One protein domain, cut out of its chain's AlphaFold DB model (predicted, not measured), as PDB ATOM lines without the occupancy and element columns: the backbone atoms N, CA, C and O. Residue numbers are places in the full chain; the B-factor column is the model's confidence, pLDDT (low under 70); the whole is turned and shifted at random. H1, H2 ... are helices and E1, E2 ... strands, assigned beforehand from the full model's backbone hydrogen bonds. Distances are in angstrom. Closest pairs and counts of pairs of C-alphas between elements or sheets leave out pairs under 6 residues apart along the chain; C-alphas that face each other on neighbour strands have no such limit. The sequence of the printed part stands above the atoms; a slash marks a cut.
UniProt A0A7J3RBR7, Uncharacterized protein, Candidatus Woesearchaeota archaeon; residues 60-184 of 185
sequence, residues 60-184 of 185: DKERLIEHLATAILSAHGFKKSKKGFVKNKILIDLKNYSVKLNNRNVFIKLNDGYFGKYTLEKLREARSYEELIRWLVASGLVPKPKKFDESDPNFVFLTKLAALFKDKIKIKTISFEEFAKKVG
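AT A GLANCE: This is residues 60 to 184 of the 185 residues of an uncharacterized protein of Candidatus Woesearchaeota archaeon (UniProt A0A7J3RBR7). A strongly twisted antiparallel sheet of six strands makes one end of an elongated domain; next to it H1, H2 and H3 run roughly side by side, their centres making a triangle, and H4 and H5 form a loose far end joined on by long links. E1 to E4 lie at the sheet end, while the long strand E5 reaches back toward the helices, where E6 folds back along it. The printed part has 125 residues with five named helices and six named strands, in the order H1 E1 E2 E3 E4 E5 E6 H2 H3 H4 H5, and its class is mixed, helices and strands. The sheet order is E1 - E2 - E3 - E4 - E5 - E6. The whole is compact, with a radius of gyration of the C-alphas of 15.0 A, and its C-alphas span 48 by 29 by 20 A.

HOW THE PARTS SIT: The sheet is a meander, each strand the antiparallel neighbour of the one before: E1 (residues 79 to 81), E2 (84 to 87), E3 (90 to 93), E4 (98 to 101), E5 (104 to 110) and E6 (113 to 115). Each two successive strands form a hairpin, and E1 and E6 are the edge strands. From edge to edge the strands' lines turn by 152 degrees. Backbone pairs within hydrogen-bond range include N 81 and O 84 at 2.7 A between E1 and E2, N 85 and O 92 at 2.8 A between E2 and E3, and N 91 and O 100 at 2.8 A between E3 and E4. Pairing along E5 is staggered: residues 104 to 105 pair with E4, with N 101 and O 104 2.9 A apart, and residues 108 to 110 pair with E6, with N 115 and O 108 2.8 A apart. H1 (residues 61 to 75) is on the sheet with residues 69 to 74; the C-alphas of Leu 73 and Phe 85 are its closest to E2, at 7.4 A. H2 (residues 117 to 125) is on the sheet at a height of 9.3 A, over none of the strands. H3 (residues 129 to 138) only grazes the sheet with residues 135 to 138; its closest C-alphas to E6 are those of Ala 138 and Gly 113, 4.9 A apart. H2 and H3 form a helical hairpin and touch at a shallow tilt of 13 degrees, opposite ways, closest at the C-alphas of Leu 123 and Trp 135, 5.6 A. H1, with residues 61 to 65 alone, only just touches H2, with 3 pairs of C-alphas within 8 A, the closest being Glu 62 and Arg 124 at 7.3 A. H4 (residues 153 to 163) is close to H3 but not clearly touching, with the C-alphas of Ala 162 and Ile 133 closest at 7.8 A. H5 (residues 176 to 182) stands about perpendicular to H4, at 85 degrees, and is close to it but not clearly touching, with the C-alphas of Phe 176 and Thr 159 closest at 7.4 A. H4 and H5 are not on the sheet. In H1, H2, H3, H4 and H5 every O i to N i+4 pair is within hydrogen-bond range.

IN THESE COORDINATES: E5, the longest strand, measures 18.5 A from C-alpha 104 to C-alpha 110 at (113.833, 149.225, 94.462). H1, the longest helix, runs 21.2 A from C-alpha 61 at (125.326, 142.654, 109.338) to C-alpha 75. H4 measures 15.1 A, H3 13.9 A and H2 12.2 A. H5 ends at C-alpha 182 at (108.361, 150.274, 115.240).

THE WHOLE: The two C-alphas farthest apart, those of Asn 102 and Thr 173, are 48.6 A apart. The printed part has no cut. The links H3 to H4, residues 139 to 152, and H4 to H5, residues 164 to 175, are long. The mean pLDDT of the printed part is 84.7, and it is under 70 at residues 166 to 177 and 183 to 184.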
ATOM      1  N   ASP A  60     126.612 138.238 110.649       81.25
ATOM      2  CA  ASP A  60     127.279 139.485 110.290       81.25
ATOM      3  C   ASP A  60     126.361 140.394 109.457       81.25
ATOM      4  O   ASP A  60     125.871 140.022 108.387       81.25
ATOM      5  N   LYS A  61     126.160 141.617 109.954       84.12
ATOM      6  CA  LYS A  61     125.326 142.654 109.338       84.12
ATOM      7  C   LYS A  61     125.779 142.988 107.919       84.12
ATOM      8  O   LYS A  61     124.940 143.190 107.047       84.12
ATOM      9  N   GLU A  62     127.085 143.062 107.688       85.31
ATOM     10  CA  GLU A  62     127.633 143.464 106.390       85.31
ATOM     11  C   GLU A  62     127.354 142.399 105.330       85.31
ATOM     12  O   GLU A  62     126.886 142.718 104.235       85.31
ATOM     13  N   ARG A  63     127.523 141.125 105.699       86.19
ATOM     14  CA  ARG A  63     127.184 139.983 104.843       86.19
ATOM     15  C   ARG A  63     125.693 139.904 104.540       86.19
ATOM     16  O   ARG A  63     125.339 139.633 103.398       86.19
ATOM     17  N   LEU A  64     124.830 140.183 105.520       86.31
ATOM     18  CA  LEU A  64     123.381 140.221 105.301       86.31
ATOM     19  C   LEU A  64     123.012 141.284 104.261       86.31
ATOM     20  O   LEU A  64     122.274 141.004 103.319       86.31
ATOM     21  N   ILE A  65     123.545 142.499 104.417       89.19
ATOM     22  CA  ILE A  65     123.299 143.601 103.481       89.19
ATOM     23  C   ILE A  65     123.820 143.239 102.088       89.19
ATOM     24  O   ILE A  65     123.111 143.451 101.107       89.19
ATOM     25  N   GLU A  66     125.034 142.687 101.982       89.88
ATOM     26  CA  GLU A  66     125.613 142.291 100.696       89.88
ATOM     27  C   GLU A  66     124.791 141.195 100.013       89.88
ATOM     28  O   GLU A  66     124.547 141.282  98.807       89.88
ATOM     29  N   HIS A  67     124.331 140.199 100.767       88.25
ATOM     30  CA  HIS A  67     123.522 139.103 100.249       88.25
ATOM     31  C   HIS A  67     122.170 139.609  99.722       88.25
ATOM     32  O   HIS A  67     121.863 139.429  98.541       88.25
ATOM     33  N   LEU A  68     121.416 140.349 100.546       89.00
ATOM     34  CA  LEU A  68     120.123 140.924 100.154       89.00
ATOM     35  C   LEU A  68     120.263 141.889  98.970       89.00
ATOM     36  O   LEU A  68     119.493 141.823  98.011       89.00
ATOM     37  N   ALA A  69     121.276 142.760  98.989       91.62
ATOM     38  CA  ALA A  69     121.551 143.653  97.871       91.62
ATOM     39  C   ALA A  69     121.909 142.881  96.601       91.62
ATOM     40  O   ALA A  69     121.443 143.242  95.527       91.62
ATOM     41  N   THR A  70     122.690 141.807  96.698       90.75
ATOM     42  CA  THR A  70     123.035 140.984  95.536       90.75
ATOM     43  C   THR A  70     121.793 140.354  94.917       90.75
ATOM     44  O   THR A  70     121.624 140.469  93.701       90.75
ATOM     45  N   ALA A  71     120.924 139.745  95.727       86.69
ATOM     46  CA  ALA A  71     119.690 139.120  95.258       86.69
ATOM     47  C   ALA A  71     118.785 140.143  94.554       86.69
ATOM     48  O   ALA A  71     118.501 140.011  93.363       86.69
ATOM     49  N   ILE A  72     118.443 141.236  95.246       87.69
ATOM     50  CA  ILE A  72     117.527 142.261  94.728       87.69
ATOM     51  C   ILE A  72     118.100 142.959  93.491       87.69
ATOM     52  O   ILE A  72     117.406 143.130  92.488       87.69
ATOM     53  N   LEU A  73     119.375 143.351  93.503       90.81
ATOM     54  CA  LEU A  73     119.975 144.021  92.347       90.81
ATOM     55  C   LEU A  73     120.044 143.094  91.130       90.81
ATOM     56  O   LEU A  73     119.763 143.538  90.013       90.81
ATOM     57  N   SER A  74     120.361 141.814  91.330       89.19
ATOM     58  CA  SER A  74     120.363 140.823  90.247       89.19
ATOM     59  C   SER A  74     118.959 140.627  89.672       89.19
ATOM     60  O   SER A  74     118.806 140.621  88.449       89.19
ATOM     61  N   ALA A  75     117.933 140.584  90.528       84.19
ATOM     62  CA  ALA A  75     116.524 140.527  90.130       84.19
ATOM     63  C   ALA A  75     116.113 141.736  89.278       84.19
ATOM     64  O   ALA A  75     115.431 141.614  88.264       84.19
ATOM     65  N   HIS A  76     116.618 142.918  89.631       84.25
ATOM     66  CA  HIS A  76     116.442 144.137  88.847       84.25
ATOM     67  C   HIS A  76     117.379 144.222  87.628       84.25
ATOM     68  O   HIS A  76     117.477 145.281  86.999       84.25
ATOM     69  N   GLY A  77     118.054 143.137  87.243       88.81
ATOM     70  CA  GLY A  77     118.868 143.042  86.032       88.81
ATOM     71  C   GLY A  77     120.213 143.766  86.114       88.81
ATOM     72  O   GLY A  77     120.808 144.073  85.077       88.81
ATOM     73  N   PHE A  78     120.695 144.084  87.316       92.50
ATOM     74  CA  PHE A  78     122.071 144.534  87.483       92.50
ATOM     75  C   PHE A  78     123.031 143.358  87.352       92.50
ATOM     76  O   PHE A  78     122.804 142.276  87.883       92.50
ATOM     77  N   LYS A  79     124.156 143.589  86.677       94.19
ATOM     78  CA  LYS A  79     125.214 142.586  86.533       94.19
ATOM     79  C   LYS A  79     126.339 142.868  87.518       94.19
ATOM     80  O   LYS A  79     126.800 144.008  87.618       94.19
ATOM     81  N   LYS A  80     126.804 141.831  88.218       94.44
ATOM     82  CA  LYS A  80     127.972 141.915  89.102       94.44
ATOM     83  C   LYS A  80     129.242 142.125  88.269       94.44
ATOM     84  O   LYS A  80     129.445 141.495  87.236       94.44
ATOM     85  N   SER A  81     130.101 143.029  88.719       93.75
ATOM     86  CA  SER A  81     131.392 143.374  88.120       93.75
ATOM     87  C   SER A  81     132.452 143.516  89.217       93.75
ATOM     88  O   SER A  81     132.125 143.574  90.403       93.75
ATOM     89  N   LYS A  82     133.730 143.662  88.842       90.44
ATOM     90  CA  LYS A  82     134.823 143.891  89.810       90.44
ATOM     91  C   LYS A  82     134.627 145.148  90.673       90.44
ATOM     92  O   LYS A  82     135.164 145.209  91.771       90.44
ATOM     93  N   LYS A  83     133.889 146.148  90.173       88.94
ATOM     94  CA  LYS A  83     133.650 147.440  90.843       88.94
ATOM     95  C   LYS A  83     132.286 147.522  91.551       88.94
ATOM     96  O   LYS A  83     131.929 148.591  92.022       88.94
ATOM     97  N   GLY A  84     131.516 146.430  91.583       94.06
ATOM     98  CA  GLY A  84     130.142 146.408  92.095       94.06
ATOM     99  C   GLY A  84     129.120 146.039  91.017       94.06
ATOM    100  O   GLY A  84     129.451 145.328  90.070       94.06
ATOM    101  N   PHE A  85     127.884 146.508  91.136       96.19
ATOM    102  CA  PHE A  85     126.765 146.167  90.254       96.19
ATOM    103  C   PHE A  85     126.523 147.250  89.201       96.19
ATOM    104  O   PHE A  85     126.552 148.440  89.518       96.19
ATOM    105  N   VAL A  86     126.274 146.854  87.949       94.88
ATOM    106  CA  VAL A  86     126.114 147.795  86.827       94.88
ATOM    107  C   VAL A  86     124.850 147.510  86.017       94.88
ATOM    108  O   VAL A  86     124.600 146.369  85.628       94.88
ATOM    109  N   LYS A  87     124.086 148.568  85.712       92.19
ATOM    110  CA  LYS A  87     122.952 148.569  84.768       92.19
ATOM    111  C   LYS A  87     122.773 149.966  84.181       92.19
ATOM    112  O   LYS A  87     122.746 150.928  84.931       92.19
ATOM    113  N   ASN A  88     122.635 150.114  82.861       89.31
ATOM    114  CA  ASN A  88     122.291 151.395  82.209       89.31
ATOM    115  C   ASN A  88     123.102 152.619  82.705       89.31
ATOM    116  O   ASN A  88     122.539 153.680  82.963       89.31
ATOM    117  N   LYS A  89     124.431 152.475  82.844       91.38
ATOM    118  CA  LYS A  89     125.370 153.492  83.385       91.38
ATOM    119  C   LYS A  89     125.209 153.819  84.879       91.38
ATOM    120  O   LYS A  89     125.934 154.677  85.388       91.38
ATOM    121  N   ILE A  90     124.298 153.146  85.574       94.38
ATOM    122  CA  ILE A  90     124.213 153.134  87.031       94.38
ATOM    123  C   ILE A  90     125.272 152.160  87.543       94.38
ATOM    124  O   ILE A  90     125.312 151.006  87.110       94.38
ATOM    125  N   LEU A  91     126.126 152.635  88.444       96.38
ATOM    126  CA  LEU A  91     127.103 151.850  89.187       96.38
ATOM    127  C   LEU A  91     126.719 151.870  90.664       96.38
ATOM    128  O   LEU A  91     126.567 152.942  91.251       96.38
ATOM    129  N   ILE A  92     126.603 150.688  91.252       96.44
ATOM    130  CA  ILE A  92     126.373 150.487  92.678       96.44
ATOM    131  C   ILE A  92     127.599 149.802  93.256       96.44
ATOM    132  O   ILE A  92     127.923 148.679  92.877       96.44
ATOM    133  N   ASP A  93     128.254 150.460  94.197       95.12
ATOM    134  CA  ASP A  93     129.393 149.923  94.928       95.12
ATOM    135  C   ASP A  93     129.002 149.788  96.400       95.12
ATOM    136  O   ASP A  93     128.890 150.788  97.111       95.12
ATOM    137  N   LEU A  94     128.766 148.548  96.838       92.94
ATOM    138  CA  LEU A  94     128.357 148.241  98.210       92.94
ATOM    139  C   LEU A  94     129.496 148.445  99.216       92.94
ATOM    140  O   LEU A  94     129.227 148.816 100.352       92.94
ATOM    141  N   LYS A  95     130.762 148.283  98.803       90.88
ATOM    142  CA  LYS A  95     131.926 148.485  99.685       90.88
ATOM    143  C   LYS A  95     132.117 149.961 100.013       90.88
ATOM    144  O   LYS A  95     132.419 150.319 101.145       90.88
ATOM    145  N   ASN A  96     131.914 150.815  99.011       92.56
ATOM    146  CA  ASN A  96     132.018 152.268  99.147       92.56
ATOM    147  C   ASN A  96     130.668 152.958  99.411       92.56
ATOM    148  O   ASN A  96     130.601 154.188  99.381       92.56
ATOM    149  N   TYR A  97     129.597 152.188  99.638       92.88
ATOM    150  CA  TYR A  97     128.243 152.680  99.915       92.88
ATOM    151  C   TYR A  97     127.769 153.746  98.913       92.88
ATOM    152  O   TYR A  97     127.254 154.802  99.283       92.88
ATOM    153  N   SER A  98     127.985 153.504  97.617       94.19
ATOM    154  CA  SER A  98     127.730 154.504  96.580       94.19
ATOM    155  C   SER A  98     126.815 153.992  95.476       94.19
ATOM    156  O   SER A  98     126.933 152.858  95.021       94.19
ATOM    157  N   VAL A  99     125.918 154.868  95.026       96.00
ATOM    158  CA  VAL A  99     125.028 154.644  93.886       96.00
ATOM    159  C   VAL A  99     125.177 155.844  92.966       96.00
ATOM    160  O   VAL A  99     124.851 156.973  93.344       96.00
ATOM    161  N   LYS A 100     125.738 155.622  91.777       95.19
ATOM    162  CA  LYS A 100     126.114 156.695  90.856       95.19
ATOM    163  C   LYS A 100     125.558 156.470  89.462       95.19
ATOM    164  O   LYS A 100     125.684 155.383  88.917       95.19
ATOM    165  N   LEU A 101     125.058 157.534  88.842       93.56
ATOM    166  CA  LEU A 101     124.762 157.605  87.413       93.56
ATOM    167  C   LEU A 101     125.649 158.686  86.799       93.56
ATOM    168  O   LEU A 101     125.589 159.841  87.220       93.56
ATOM    169  N   ASN A 102     126.484 158.330  85.818       89.12
ATOM    170  CA  ASN A 102     127.436 159.266  85.195       89.12
ATOM    171  C   ASN A 102     128.270 160.046  86.240       89.12
ATOM    172  O   ASN A 102     128.394 161.268  86.175       89.12
ATOM    173  N   ASN A 103     128.790 159.332  87.246       87.44
ATOM    174  CA  ASN A 103     129.574 159.860  88.372       87.44
ATOM    175  C   ASN A 103     128.841 160.831  89.329       87.44
ATOM    176  O   ASN A 103     129.470 161.417  90.206       87.44
ATOM    177  N   ARG A 104     127.517 160.982  89.213       90.06
ATOM    178  CA  ARG A 104     126.693 161.752  90.160       90.06
ATOM    179  C   ARG A 104     125.932 160.812  91.081       90.06
ATOM    180  O   ARG A 104     125.431 159.795  90.611       90.06
ATOM    181  N   ASN A 105     125.818 161.166  92.359       91.38
ATOM    182  CA  ASN A 105     125.017 160.393  93.308       91.38
ATOM    183  C   ASN A 105     123.544 160.422  92.897       91.38
ATOM    184  O   ASN A 105     122.992 161.486  92.606       91.38
ATOM    185  N   VAL A 106     122.924 159.249  92.888       94.25
ATOM    186  CA  VAL A 106     121.502 159.082  92.590       94.25
ATOM    187  C   VAL A 106     120.873 158.115  93.579       94.25
ATOM    188  O   VAL A 106     121.566 157.351  94.249       94.25
ATOM    189  N   PHE A 107     119.551 158.161  93.645       94.88
ATOM    190  CA  PHE A 107     118.739 157.113  94.234       94.88
ATOM    191  C   PHE A 107     118.101 156.318  93.114       94.88
ATOM    192  O   PHE A 107     117.705 156.887  92.096       94.88
ATOM    193  N   ILE A 108     117.983 155.018  93.317       93.50
ATOM    194  CA  ILE A 108     117.159 154.155  92.481       93.50
ATOM    195  C   ILE A 108     115.979 153.668  93.309       93.50
ATOM    196  O   ILE A 108     116.112 153.436  94.511       93.50
ATOM    197  N   LYS A 109     114.822 153.528  92.675       90.19
ATOM    198  CA  LYS A 109     113.671 152.889  93.309       90.19
ATOM    199  C   LYS A 109     113.841 151.372  93.218       90.19
ATOM    200  O   LYS A 109     114.015 150.854  92.116       90.19
ATOM    201  N   LEU A 110     113.834 150.690  94.361       88.25
ATOM    202  CA  LEU A 110     113.833 149.225  94.462       88.25
ATOM    203  C   LEU A 110     112.616 148.833  95.289       88.25
ATOM    204  O   LEU A 110     112.461 149.342  96.398       88.25
ATOM    205  N   ASN A 111     111.759 147.951  94.773       85.62
ATOM    206  CA  ASN A 111     110.461 147.668  95.394       85.62
ATOM    207  C   ASN A 111     109.729 148.986  95.759       85.62
ATOM    208  O   ASN A 111     109.616 149.890  94.927       85.62
ATOM    209  N   ASP A 112     109.303 149.123  97.018       84.44
ATOM    210  CA  ASP A 112     108.678 150.333  97.573       84.44
ATOM    211  C   ASP A 112     109.675 151.279  98.276       84.44
ATOM    212  O   ASP A 112     109.273 152.254  98.913       84.44
ATOM    213  N   GLY A 113     110.977 150.996  98.187       89.12
ATOM    214  CA  GLY A 113     112.039 151.744  98.855       89.12
ATOM    215  C   GLY A 113     112.948 152.530  97.910       89.12
ATOM    216  O   GLY A 113     112.857 152.466  96.680       89.12
ATOM    217  N   TYR A 114     113.861 153.288  98.518       92.56
ATOM    218  CA  TYR A 114     114.815 154.146  97.821       92.56
ATOM    219  C   TYR A 114     116.238 153.727  98.149       92.56
ATOM    220  O   TYR A 114     116.736 153.956  99.248       92.56
ATOM    221  N   PHE A 115     116.928 153.171  97.167       95.06
ATOM    222  CA  PHE A 115     118.280 152.678  97.327       95.06
ATOM    223  C   PHE A 115     119.290 153.727  96.864       95.06
ATOM    224  O   PHE A 115     119.353 154.094  95.688       95.06
ATOM    225  N   GLY A 116     120.093 154.235  97.792       95.50
ATOM    226  CA  GLY A 116     121.108 155.240  97.507       95.50
ATOM    227  C   GLY A 116     122.176 155.298  98.587       95.50
ATOM    228  O   GLY A 116     122.162 154.529  99.546       95.50
ATOM    229  N   LYS A 117     123.100 156.254  98.449       94.75
ATOM    230  CA  LYS A 117     124.187 156.457  99.420       94.75
ATOM    231  C   LYS A 117     123.665 156.600 100.856       94.75
ATOM    232  O   LYS A 117     124.175 155.945 101.753       94.75
ATOM    233  N   TYR A 118     122.624 157.408 101.060       94.38
ATOM    234  CA  TYR A 118     122.076 157.659 102.396       94.38
ATOM    235  C   TYR A 118     121.551 156.385 103.069       94.38
ATOM    236  O   TYR A 118     121.908 156.102 104.207       94.38
ATOM    237  N   THR A 119     120.728 155.592 102.376       94.81
ATOM    238  CA  THR A 119     120.170 154.362 102.959       94.81
ATOM    239  C   THR A 119     121.250 153.316 103.205       94.81
ATOM    240  O   THR A 119     121.203 152.618 104.210       94.81
ATOM    241  N   LEU A 120     122.260 153.251 102.337       94.75
ATOM    242  CA  LEU A 120     123.439 152.407 102.510       94.75
ATOM    243  C   LEU A 120     124.280 152.804 103.738       94.75
ATOM    244  O   LEU A 120     124.657 151.943 104.530       94.75
ATOM    245  N   GLU A 121     124.522 154.101 103.942       94.38
ATOM    246  CA  GLU A 121     125.199 154.610 105.144       94.38
ATOM    247  C   GLU A 121     124.405 154.278 106.412       94.38
ATOM    248  O   GLU A 121     124.979 153.820 107.400       94.38
ATOM    249  N   LYS A 122     123.077 154.420 106.367       94.69
ATOM    250  CA  LYS A 122     122.200 154.095 107.493       94.69
ATOM    251  C   LYS A 122     122.141 152.607 107.824       94.69
ATOM    252  O   LYS A 122     122.159 152.255 109.000       94.69
ATOM    253  N   LEU A 123     122.153 151.735 106.818       93.69
ATOM    254  CA  LEU A 123     122.284 150.288 107.009       93.69
ATOM    255  C   LEU A 123     123.582 149.928 107.748       93.69
ATOM    256  O   LEU A 123     123.572 149.132 108.688       93.69
ATOM    257  N   ARG A 124     124.700 150.557 107.369       91.19
ATOM    258  CA  ARG A 124     125.995 150.375 108.040       91.19
ATOM    259  C   ARG A 124     125.985 150.916 109.469       91.19
ATOM    260  O   ARG A 124     126.518 150.277 110.374       91.19
ATOM    261  N   GLU A 125     125.401 152.091 109.678       93.44
ATOM    262  CA  GLU A 125     125.378 152.781 110.972       93.44
ATOM    263  C   GLU A 125     124.364 152.207 111.960       93.44
ATOM    264  O   GLU A 125     124.475 152.494 113.151       93.44
ATOM    265  N   ALA A 126     123.423 151.378 111.490       90.88
ATOM    266  CA  ALA A 126     122.392 150.775 112.318       90.88
ATOM    267  C   ALA A 126     123.001 150.094 113.550       90.88
ATOM    268  O   ALA A 126     123.812 149.165 113.428       90.88
ATOM    269  N   ARG A 127     122.612 150.581 114.733       86.44
ATOM    270  CA  ARG A 127     123.134 150.122 116.033       86.44
ATOM    271  C   ARG A 127     122.272 149.038 116.660       86.44
ATOM    272  O   ARG A 127     122.712 148.353 117.577       86.44
ATOM    273  N   SER A 128     121.047 148.900 116.172       84.69
ATOM    274  CA  SER A 128     120.101 147.877 116.593       84.69
ATOM    275  C   SER A 128     119.560 147.123 115.386       84.69
ATOM    276  O   SER A 128     119.548 147.634 114.265       84.69
ATOM    277  N   TYR A 129     119.079 145.907 115.622       82.44
ATOM    278  CA  TYR A 129     118.407 145.118 114.595       82.44
ATOM    279  C   TYR A 129     117.075 145.738 114.157       82.44
ATOM    280  O   TYR A 129     116.738 145.662 112.981       82.44
ATOM    281  N   GLU A 130     116.357 146.411 115.064       83.00
ATOM    282  CA  GLU A 130     115.157 147.184 114.713       83.00
ATOM    283  C   GLU A 130     115.500 148.285 113.693       83.00
ATOM    284  O   GLU A 130     114.850 148.413 112.656       83.00
ATOM    285  N   GLU A 131     116.573 149.040 113.948       88.06
ATOM    286  CA  GLU A 131     117.061 150.073 113.034       88.06
ATOM    287  C   GLU A 131     117.551 149.475 111.706       88.06
ATOM    288  O   GLU A 131     117.240 150.008 110.643       88.06
ATOM    289  N   LEU A 132     118.261 148.343 111.749       89.31
ATOM    290  CA  LEU A 132     118.720 147.638 110.552       89.31
ATOM    291  C   LEU A 132     117.543 147.219 109.667       89.31
ATOM    292  O   LEU A 132     117.535 147.538 108.482       89.31
ATOM    293  N   ILE A 133     116.534 146.553 110.235       88.06
ATOM    294  CA  ILE A 133     115.353 146.082 109.499       88.06
ATOM    295  C   ILE A 133     114.572 147.264 108.917       88.06
ATOM    296  O   ILE A 133     114.192 147.234 107.746       88.06
ATOM    297  N   ARG A 134     114.413 148.351 109.683       90.06
ATOM    298  CA  ARG A 134     113.805 149.592 109.188       90.06
ATOM    299  C   ARG A 134     114.537 150.134 107.959       90.06
ATOM    300  O   ARG A 134     113.894 150.516 106.982       90.06
ATOM    301  N   TRP A 135     115.869 150.172 107.984       93.88
ATOM    302  CA  TRP A 135     116.649 150.660 106.846       93.88
ATOM    303  C   TRP A 135     116.701 149.672 105.681       93.88
ATOM    304  O   TRP A 135     116.735 150.113 104.534       93.88
ATOM    305  N   LEU A 136     116.629 148.363 105.936       91.75
ATOM    306  CA  LEU A 136     116.515 147.341 104.892       91.75
ATOM    307  C   LEU A 136     115.223 147.534 104.094       91.75
ATOM    308  O   LEU A 136     115.267 147.601 102.865       91.75
ATOM    309  N   VAL A 137     114.110 147.762 104.787       89.94
ATOM    310  CA  VAL A 137     112.829 148.130 104.174       89.94
ATOM    311  C   VAL A 137     112.924 149.464 103.434       89.94
ATOM    312  O   VAL A 137     112.603 149.540 102.252       89.94
ATOM    313  N   ALA A 138     113.396 150.526 104.097       90.94
ATOM    314  CA  ALA A 138     113.445 151.865 103.504       90.94
ATOM    315  C   ALA A 138     114.337 151.930 102.252       90.94
ATOM    316  O   ALA A 138     114.073 152.708 101.336       90.94
ATOM    317  N   SER A 139     115.381 151.101 102.206       92.94
ATOM    318  CA  SER A 139     116.266 150.960 101.050       92.94
ATOM    319  C   SER A 139     115.649 150.171  99.893       92.94
ATOM    320  O   SER A 139     116.175 150.222  98.785       92.94
ATOM    321  N   GLY A 140     114.556 149.442 100.132       89.88
ATOM    322  CA  GLY A 140     113.930 148.567  99.144       89.88
ATOM    323  C   GLY A 140     114.574 147.187  99.029       89.88
ATOM    324  O   GLY A 140     114.152 146.399  98.189       89.88
ATOM    325  N   LEU A 141     115.571 146.869  99.864       89.69
ATOM    326  CA  LEU A 141     116.169 145.532  99.928       89.69
ATOM    327  C   LEU A 141     115.227 144.489 100.534       89.69
ATOM    328  O   LEU A 141     115.364 143.303 100.258       89.69
ATOM    329  N   VAL A 142     114.283 144.939 101.357       87.88
ATOM    330  CA  VAL A 142     113.209 144.111 101.899       87.88
ATOM    331  C   VAL A 142     111.885 144.718 101.451       87.88
ATOM    332  O   VAL A 142     111.637 145.891 101.744       87.88
ATOM    333  N   PRO A 143     111.052 143.973 100.707       82.50
ATOM    334  CA  PRO A 143     109.787 144.495 100.224       82.50
ATOM    335  C   PRO A 143     108.822 144.757 101.385       82.50
ATOM    336  O   PRO A 143     108.827 144.076 102.411       82.50
ATOM    337  N   LYS A 144     107.979 145.773 101.208       83.31
ATOM    338  CA  LYS A 144     106.963 146.173 102.179       83.31
ATOM    339  C   LYS A 144     105.787 145.179 102.121       83.31
ATOM    340  O   LYS A 144     105.258 144.947 101.030       83.31
ATOM    341  N   PRO A 145     105.347 144.585 103.249       80.75
ATOM    342  CA  PRO A 145     104.079 143.871 103.292       80.75
ATOM    343  C   PRO A 145     102.915 144.810 102.980       80.75
ATOM    344  O   PRO A 145     102.843 145.940 103.469       80.75
ATOM    345  N   LYS A 146     101.999 144.317 102.153       83.44
ATOM    346  CA  LYS A 146     100.699 144.921 101.863       83.44
ATOM    347  C   LYS A 146      99.671 144.549 102.933       83.44
ATOM    348  O   LYS A 146      98.770 145.344 103.190       83.44
ATOM    349  N   LYS A 147      99.802 143.368 103.546       81.19
ATOM    350  CA  LYS A 147      98.970 142.878 104.655       81.19
ATOM    351  C   LYS A 147      99.838 142.319 105.781       81.19
ATOM    352  O   LYS A 147     100.935 141.831 105.536       81.19
ATOM    353  N   PHE A 148      99.334 142.385 107.012       81.06
ATOM    354  CA  PHE A 148     100.018 141.868 108.205       81.06
ATOM    355  C   PHE A 148      99.500 140.485 108.591       81.06
ATOM    356  O   PHE A 148      99.079 140.260 109.722       81.06
ATOM    357  N   ASP A 149      99.478 139.575 107.625       81.56
ATOM    358  CA  ASP A 149      99.017 138.209 107.827       81.56
ATOM    359  C   ASP A 149      99.850 137.227 106.990       81.56
ATOM    360  O   ASP A 149     100.607 137.615 106.098       81.56
ATOM    361  N   GLU A 150      99.720 135.936 107.293       81.50
ATOM    362  CA  GLU A 150     100.481 134.863 106.639       81.50
ATOM    363  C   GLU A 150     100.136 134.680 105.151       81.50
ATOM    364  O   GLU A 150     100.838 133.952 104.451       81.50
ATOM    365  N   SER A 151      99.094 135.349 104.639       83.94
ATOM    366  CA  SER A 151      98.775 135.341 103.207       83.94
ATOM    367  C   SER A 151      99.677 136.271 102.391       83.94
ATOM    368  O   SER A 151      99.723 136.151 101.165       83.94
ATOM    369  N   ASP A 152     100.403 137.187 103.044       80.50
ATOM    370  CA  ASP A 152     101.360 138.074 102.390       80.50
ATOM    371  C   ASP A 152     102.794 137.509 102.466       80.50
ATOM    372  O   ASP A 152     103.389 137.456 103.549       80.50
ATOM    373  N   PRO A 153     103.412 137.135 101.330       80.56
ATOM    374  CA  PRO A 153     104.765 136.578 101.323       80.56
ATOM    375  C   PRO A 153     105.821 137.556 101.860       80.56
ATOM    376  O   PRO A 153     106.801 137.126 102.468       80.56
ATOM    377  N   ASN A 154     105.620 138.871 101.716       82.62
ATOM    378  CA  ASN A 154     106.544 139.874 102.252       82.62
ATOM    379  C   ASN A 154     106.447 139.959 103.780       82.62
ATOM    380  O   ASN A 154     107.447 140.224 104.450       82.62
ATOM    381  N   PHE A 155     105.258 139.717 104.341       81.94
ATOM    382  CA  PHE A 155     105.066 139.635 105.787       81.94
ATOM    383  C   PHE A 155     105.764 138.400 106.349       81.94
ATOM    384  O   PHE A 155     106.539 138.521 107.294       81.94
ATOM    385  N   VAL A 156     105.573 137.239 105.714       81.31
ATOM    386  CA  VAL A 156     106.258 135.988 106.083       81.31
ATOM    387  C   VAL A 156     107.780 136.126 105.973       81.31
ATOM    388  O   VAL A 156     108.523 135.644 106.825       81.31
ATOM    389  N   PHE A 157     108.279 136.818 104.949       81.19
ATOM    390  CA  PHE A 157     109.707 137.089 104.828       81.19
ATOM    391  C   PHE A 157     110.218 137.983 105.969       81.19
ATOM    392  O   PHE A 157     111.231 137.676 106.599       81.19
ATOM    393  N   LEU A 158     109.500 139.067 106.287       81.75
ATOM    394  CA  LEU A 158     109.871 139.984 107.364       81.75
ATOM    395  C   LEU A 158     109.831 139.306 108.744       81.75
ATOM    396  O   LEU A 158     110.711 139.566 109.568       81.75
ATOM    397  N   THR A 159     108.850 138.433 109.004       78.62
ATOM    398  CA  THR A 159     108.764 137.662 110.256       78.62
ATOM    399  C   THR A 159     109.942 136.713 110.404       78.62
ATOM    400  O   THR A 159     110.568 136.690 111.465       78.62
ATOM    401  N   LYS A 160     110.311 135.992 109.341       79.62
ATOM    402  CA  LYS A 160     111.485 135.111 109.344       79.62
ATOM    403  C   LYS A 160     112.789 135.891 109.514       79.62
ATOM    404  O   LYS A 160     113.615 135.517 110.343       79.62
ATOM    405  N   LEU A 161     112.946 137.021 108.823       80.56
ATOM    406  CA  LEU A 161     114.110 137.894 108.987       80.56
ATOM    407  C   LEU A 161     114.229 138.410 110.429       80.56
ATOM    408  O   LEU A 161     115.317 138.415 110.995       80.56
ATOM    409  N   ALA A 162     113.117 138.811 111.049       79.25
ATOM    410  CA  ALA A 162     113.101 139.205 112.455       79.25
ATOM    411  C   ALA A 162     113.423 138.023 113.388       79.25
ATOM    412  O   ALA A 162     114.121 138.206 114.388       79.25
ATOM    413  N   ALA A 163     112.965 136.812 113.049       77.12
ATOM    414  CA  ALA A 163     113.219 135.596 113.816       77.12
ATOM    415  C   ALA A 163     114.711 135.220 113.859       77.12
ATOM    416  O   ALA A 163     115.194 134.858 114.931       77.12
ATOM    417  N   LEU A 164     115.460 135.412 112.763       76.50
ATOM    418  CA  LEU A 164     116.923 135.217 112.723       76.50
ATOM    419  C   LEU A 164     117.671 136.057 113.772       76.50
ATOM    420  O   LEU A 164     118.775 135.716 114.194       76.50
ATOM    421  N   PHE A 165     117.065 137.158 114.216       72.88
ATOM    422  CA  PHE A 165     117.636 138.060 115.210       72.88
ATOM    423  C   PHE A 165     116.872 138.052 116.536       72.88
ATOM    424  O   PHE A 165     117.155 138.890 117.391       72.88
ATOM    425  N   LYS A 166     115.946 137.109 116.751       67.75
ATOM    426  CA  LYS A 166     115.068 137.052 117.933       67.75
ATOM    427  C   LYS A 166     115.816 136.910 119.257       67.75
ATOM    428  O   LYS A 166     115.339 137.414 120.263       67.75
ATOM    429  N   ASP A 167     116.995 136.292 119.267       62.88
ATOM    430  CA  ASP A 167     117.819 136.198 120.482       62.88
ATOM    431  C   ASP A 167     118.575 137.503 120.786       62.88
ATOM    432  O   ASP A 167     118.999 137.750 121.915       62.88
ATOM    433  N   LYS A 168     118.737 138.364 119.775       62.88
ATOM    434  CA  LYS A 168     119.472 139.634 119.866       62.88
ATOM    435  C   LYS A 168     118.548 140.839 120.016       62.88
ATOM    436  O   LYS A 168     118.895 141.816 120.679       62.88
ATOM    437  N   ILE A 169     117.364 140.780 119.420       59.38
ATOM    438  CA  ILE A 169     116.267 141.693 119.708       59.38
ATOM    439  C   ILE A 169     115.644 141.158 120.995       59.38
ATOM    440  O   ILE A 169     115.213 140.018 121.027       59.38
ATOM    441  N   LYS A 170     115.575 141.933 122.080       54.50
ATOM    442  CA  LYS A 170     114.865 141.515 123.305       54.50
ATOM    443  C   LYS A 170     113.339 141.468 123.067       54.50
ATOM    444  O   LYS A 170     112.586 142.138 123.769       54.50
ATOM    445  N   ILE A 171     112.863 140.694 122.087       53.03
ATOM    446  CA  ILE A 171     111.451 140.408 121.807       53.03
ATOM    447  C   ILE A 171     110.999 139.382 122.840       53.03
ATOM    448  O   ILE A 171     110.724 138.228 122.527       53.03
ATOM    449  N   LYS A 172     110.991 139.767 124.116       44.69
ATOM    450  CA  LYS A 172     110.424 138.903 125.151       44.69
ATOM    451  C   LYS A 172     108.908 139.058 125.285       44.69
ATOM    452  O   LYS A 172     108.315 138.218 125.944       44.69
ATOM    453  N   THR A 173     108.271 140.046 124.642       46.22
ATOM    454  CA  THR A 173     106.838 140.314 124.908       46.22
ATOM    455  C   THR A 173     106.119 141.238 123.913       46.22
ATOM    456  O   THR A 173     105.066 141.766 124.242       46.22
ATOM    457  N   ILE A 174     106.665 141.484 122.720       55.62
ATOM    458  CA  ILE A 174     106.079 142.429 121.749       55.62
ATOM    459  C   ILE A 174     105.435 141.613 120.625       55.62
ATOM    460  O   ILE A 174     106.092 140.720 120.082       55.62
ATOM    461  N   SER A 175     104.166 141.876 120.294       68.25
ATOM    462  CA  SER A 175     103.519 141.211 119.152       68.25
ATOM    463  C   SER A 175     104.235 141.609 117.857       68.25
ATOM    464  O   SER A 175     104.805 142.699 117.754       68.25
ATOM    465  N   PHE A 176     104.236 140.748 116.837       66.19
ATOM    466  CA  PHE A 176     104.887 141.099 115.571       66.19
ATOM    467  C   PHE A 176     104.299 142.382 114.952       66.19
ATOM    468  O   PHE A 176     105.026 143.157 114.339       66.19
ATOM    469  N   GLU A 177     103.015 142.664 115.184       67.44
ATOM    470  CA  GLU A 177     102.371 143.919 114.782       67.44
ATOM    471  C   GLU A 177     103.008 145.153 115.435       67.44
ATOM    472  O   GLU A 177     103.226 146.170 114.778       67.44
ATOM    473  N   GLU A 178     103.332 145.092 116.726       70.88
ATOM    474  CA  GLU A 178     104.016 146.186 117.419       70.88
ATOM    475  C   GLU A 178     105.458 146.359 116.922       70.88
ATOM    476  O   GLU A 178     105.944 147.487 116.798       70.88
ATOM    477  N   PHE A 179     106.136 145.260 116.584       71.69
ATOM    478  CA  PHE A 179     107.440 145.309 115.924       71.69
ATOM    479  C   PHE A 179     107.345 145.946 114.529       71.69
ATOM    480  O   PHE A 179     108.126 146.849 114.221       71.69
ATOM    481  N   ALA A 180     106.359 145.548 113.720       70.94
ATOM    482  CA  ALA A 180     106.090 146.140 112.414       70.94
ATOM    483  C   ALA A 180     105.888 147.659 112.549       70.94
ATOM    484  O   ALA A 180     106.574 148.434 111.879       70.94
ATOM    485  N   LYS A 181     105.065 148.102 113.510       72.81
ATOM    486  CA  LYS A 181     104.873 149.532 113.803       72.81
ATOM    487  C   LYS A 181     106.177 150.265 114.097       72.81
ATOM    488  O   LYS A 181     106.430 151.334 113.539       72.81
ATOM    489  N   LYS A 182     107.052 149.681 114.917       70.25
ATOM    490  CA  LYS A 182     108.361 150.274 115.240       70.25
ATOM    491  C   LYS A 182     109.277 150.423 114.027       70.25
ATOM    492  O   LYS A 182     110.008 151.411 113.941       70.25
ATOM    493  N   VAL A 183     109.239 149.481 113.085       67.88
ATOM    494  CA  VAL A 183     110.055 149.549 111.860       67.88
ATOM    495  C   VAL A 183     109.394 150.352 110.729       67.88
ATOM    496  O   VAL A 183     109.965 150.452 109.645       67.88
ATOM    497  N   GLY A 184     108.266 151.026 111.003       60.78
ATOM    498  CA  GLY A 184     107.665 152.045 110.135       60.78
ATOM    499  C   GLY A 184     106.404 151.608 109.383       60.78
ATOM    500  O   GLY A 184     106.181 152.085 108.263       60.78
TER     501      GLY A 184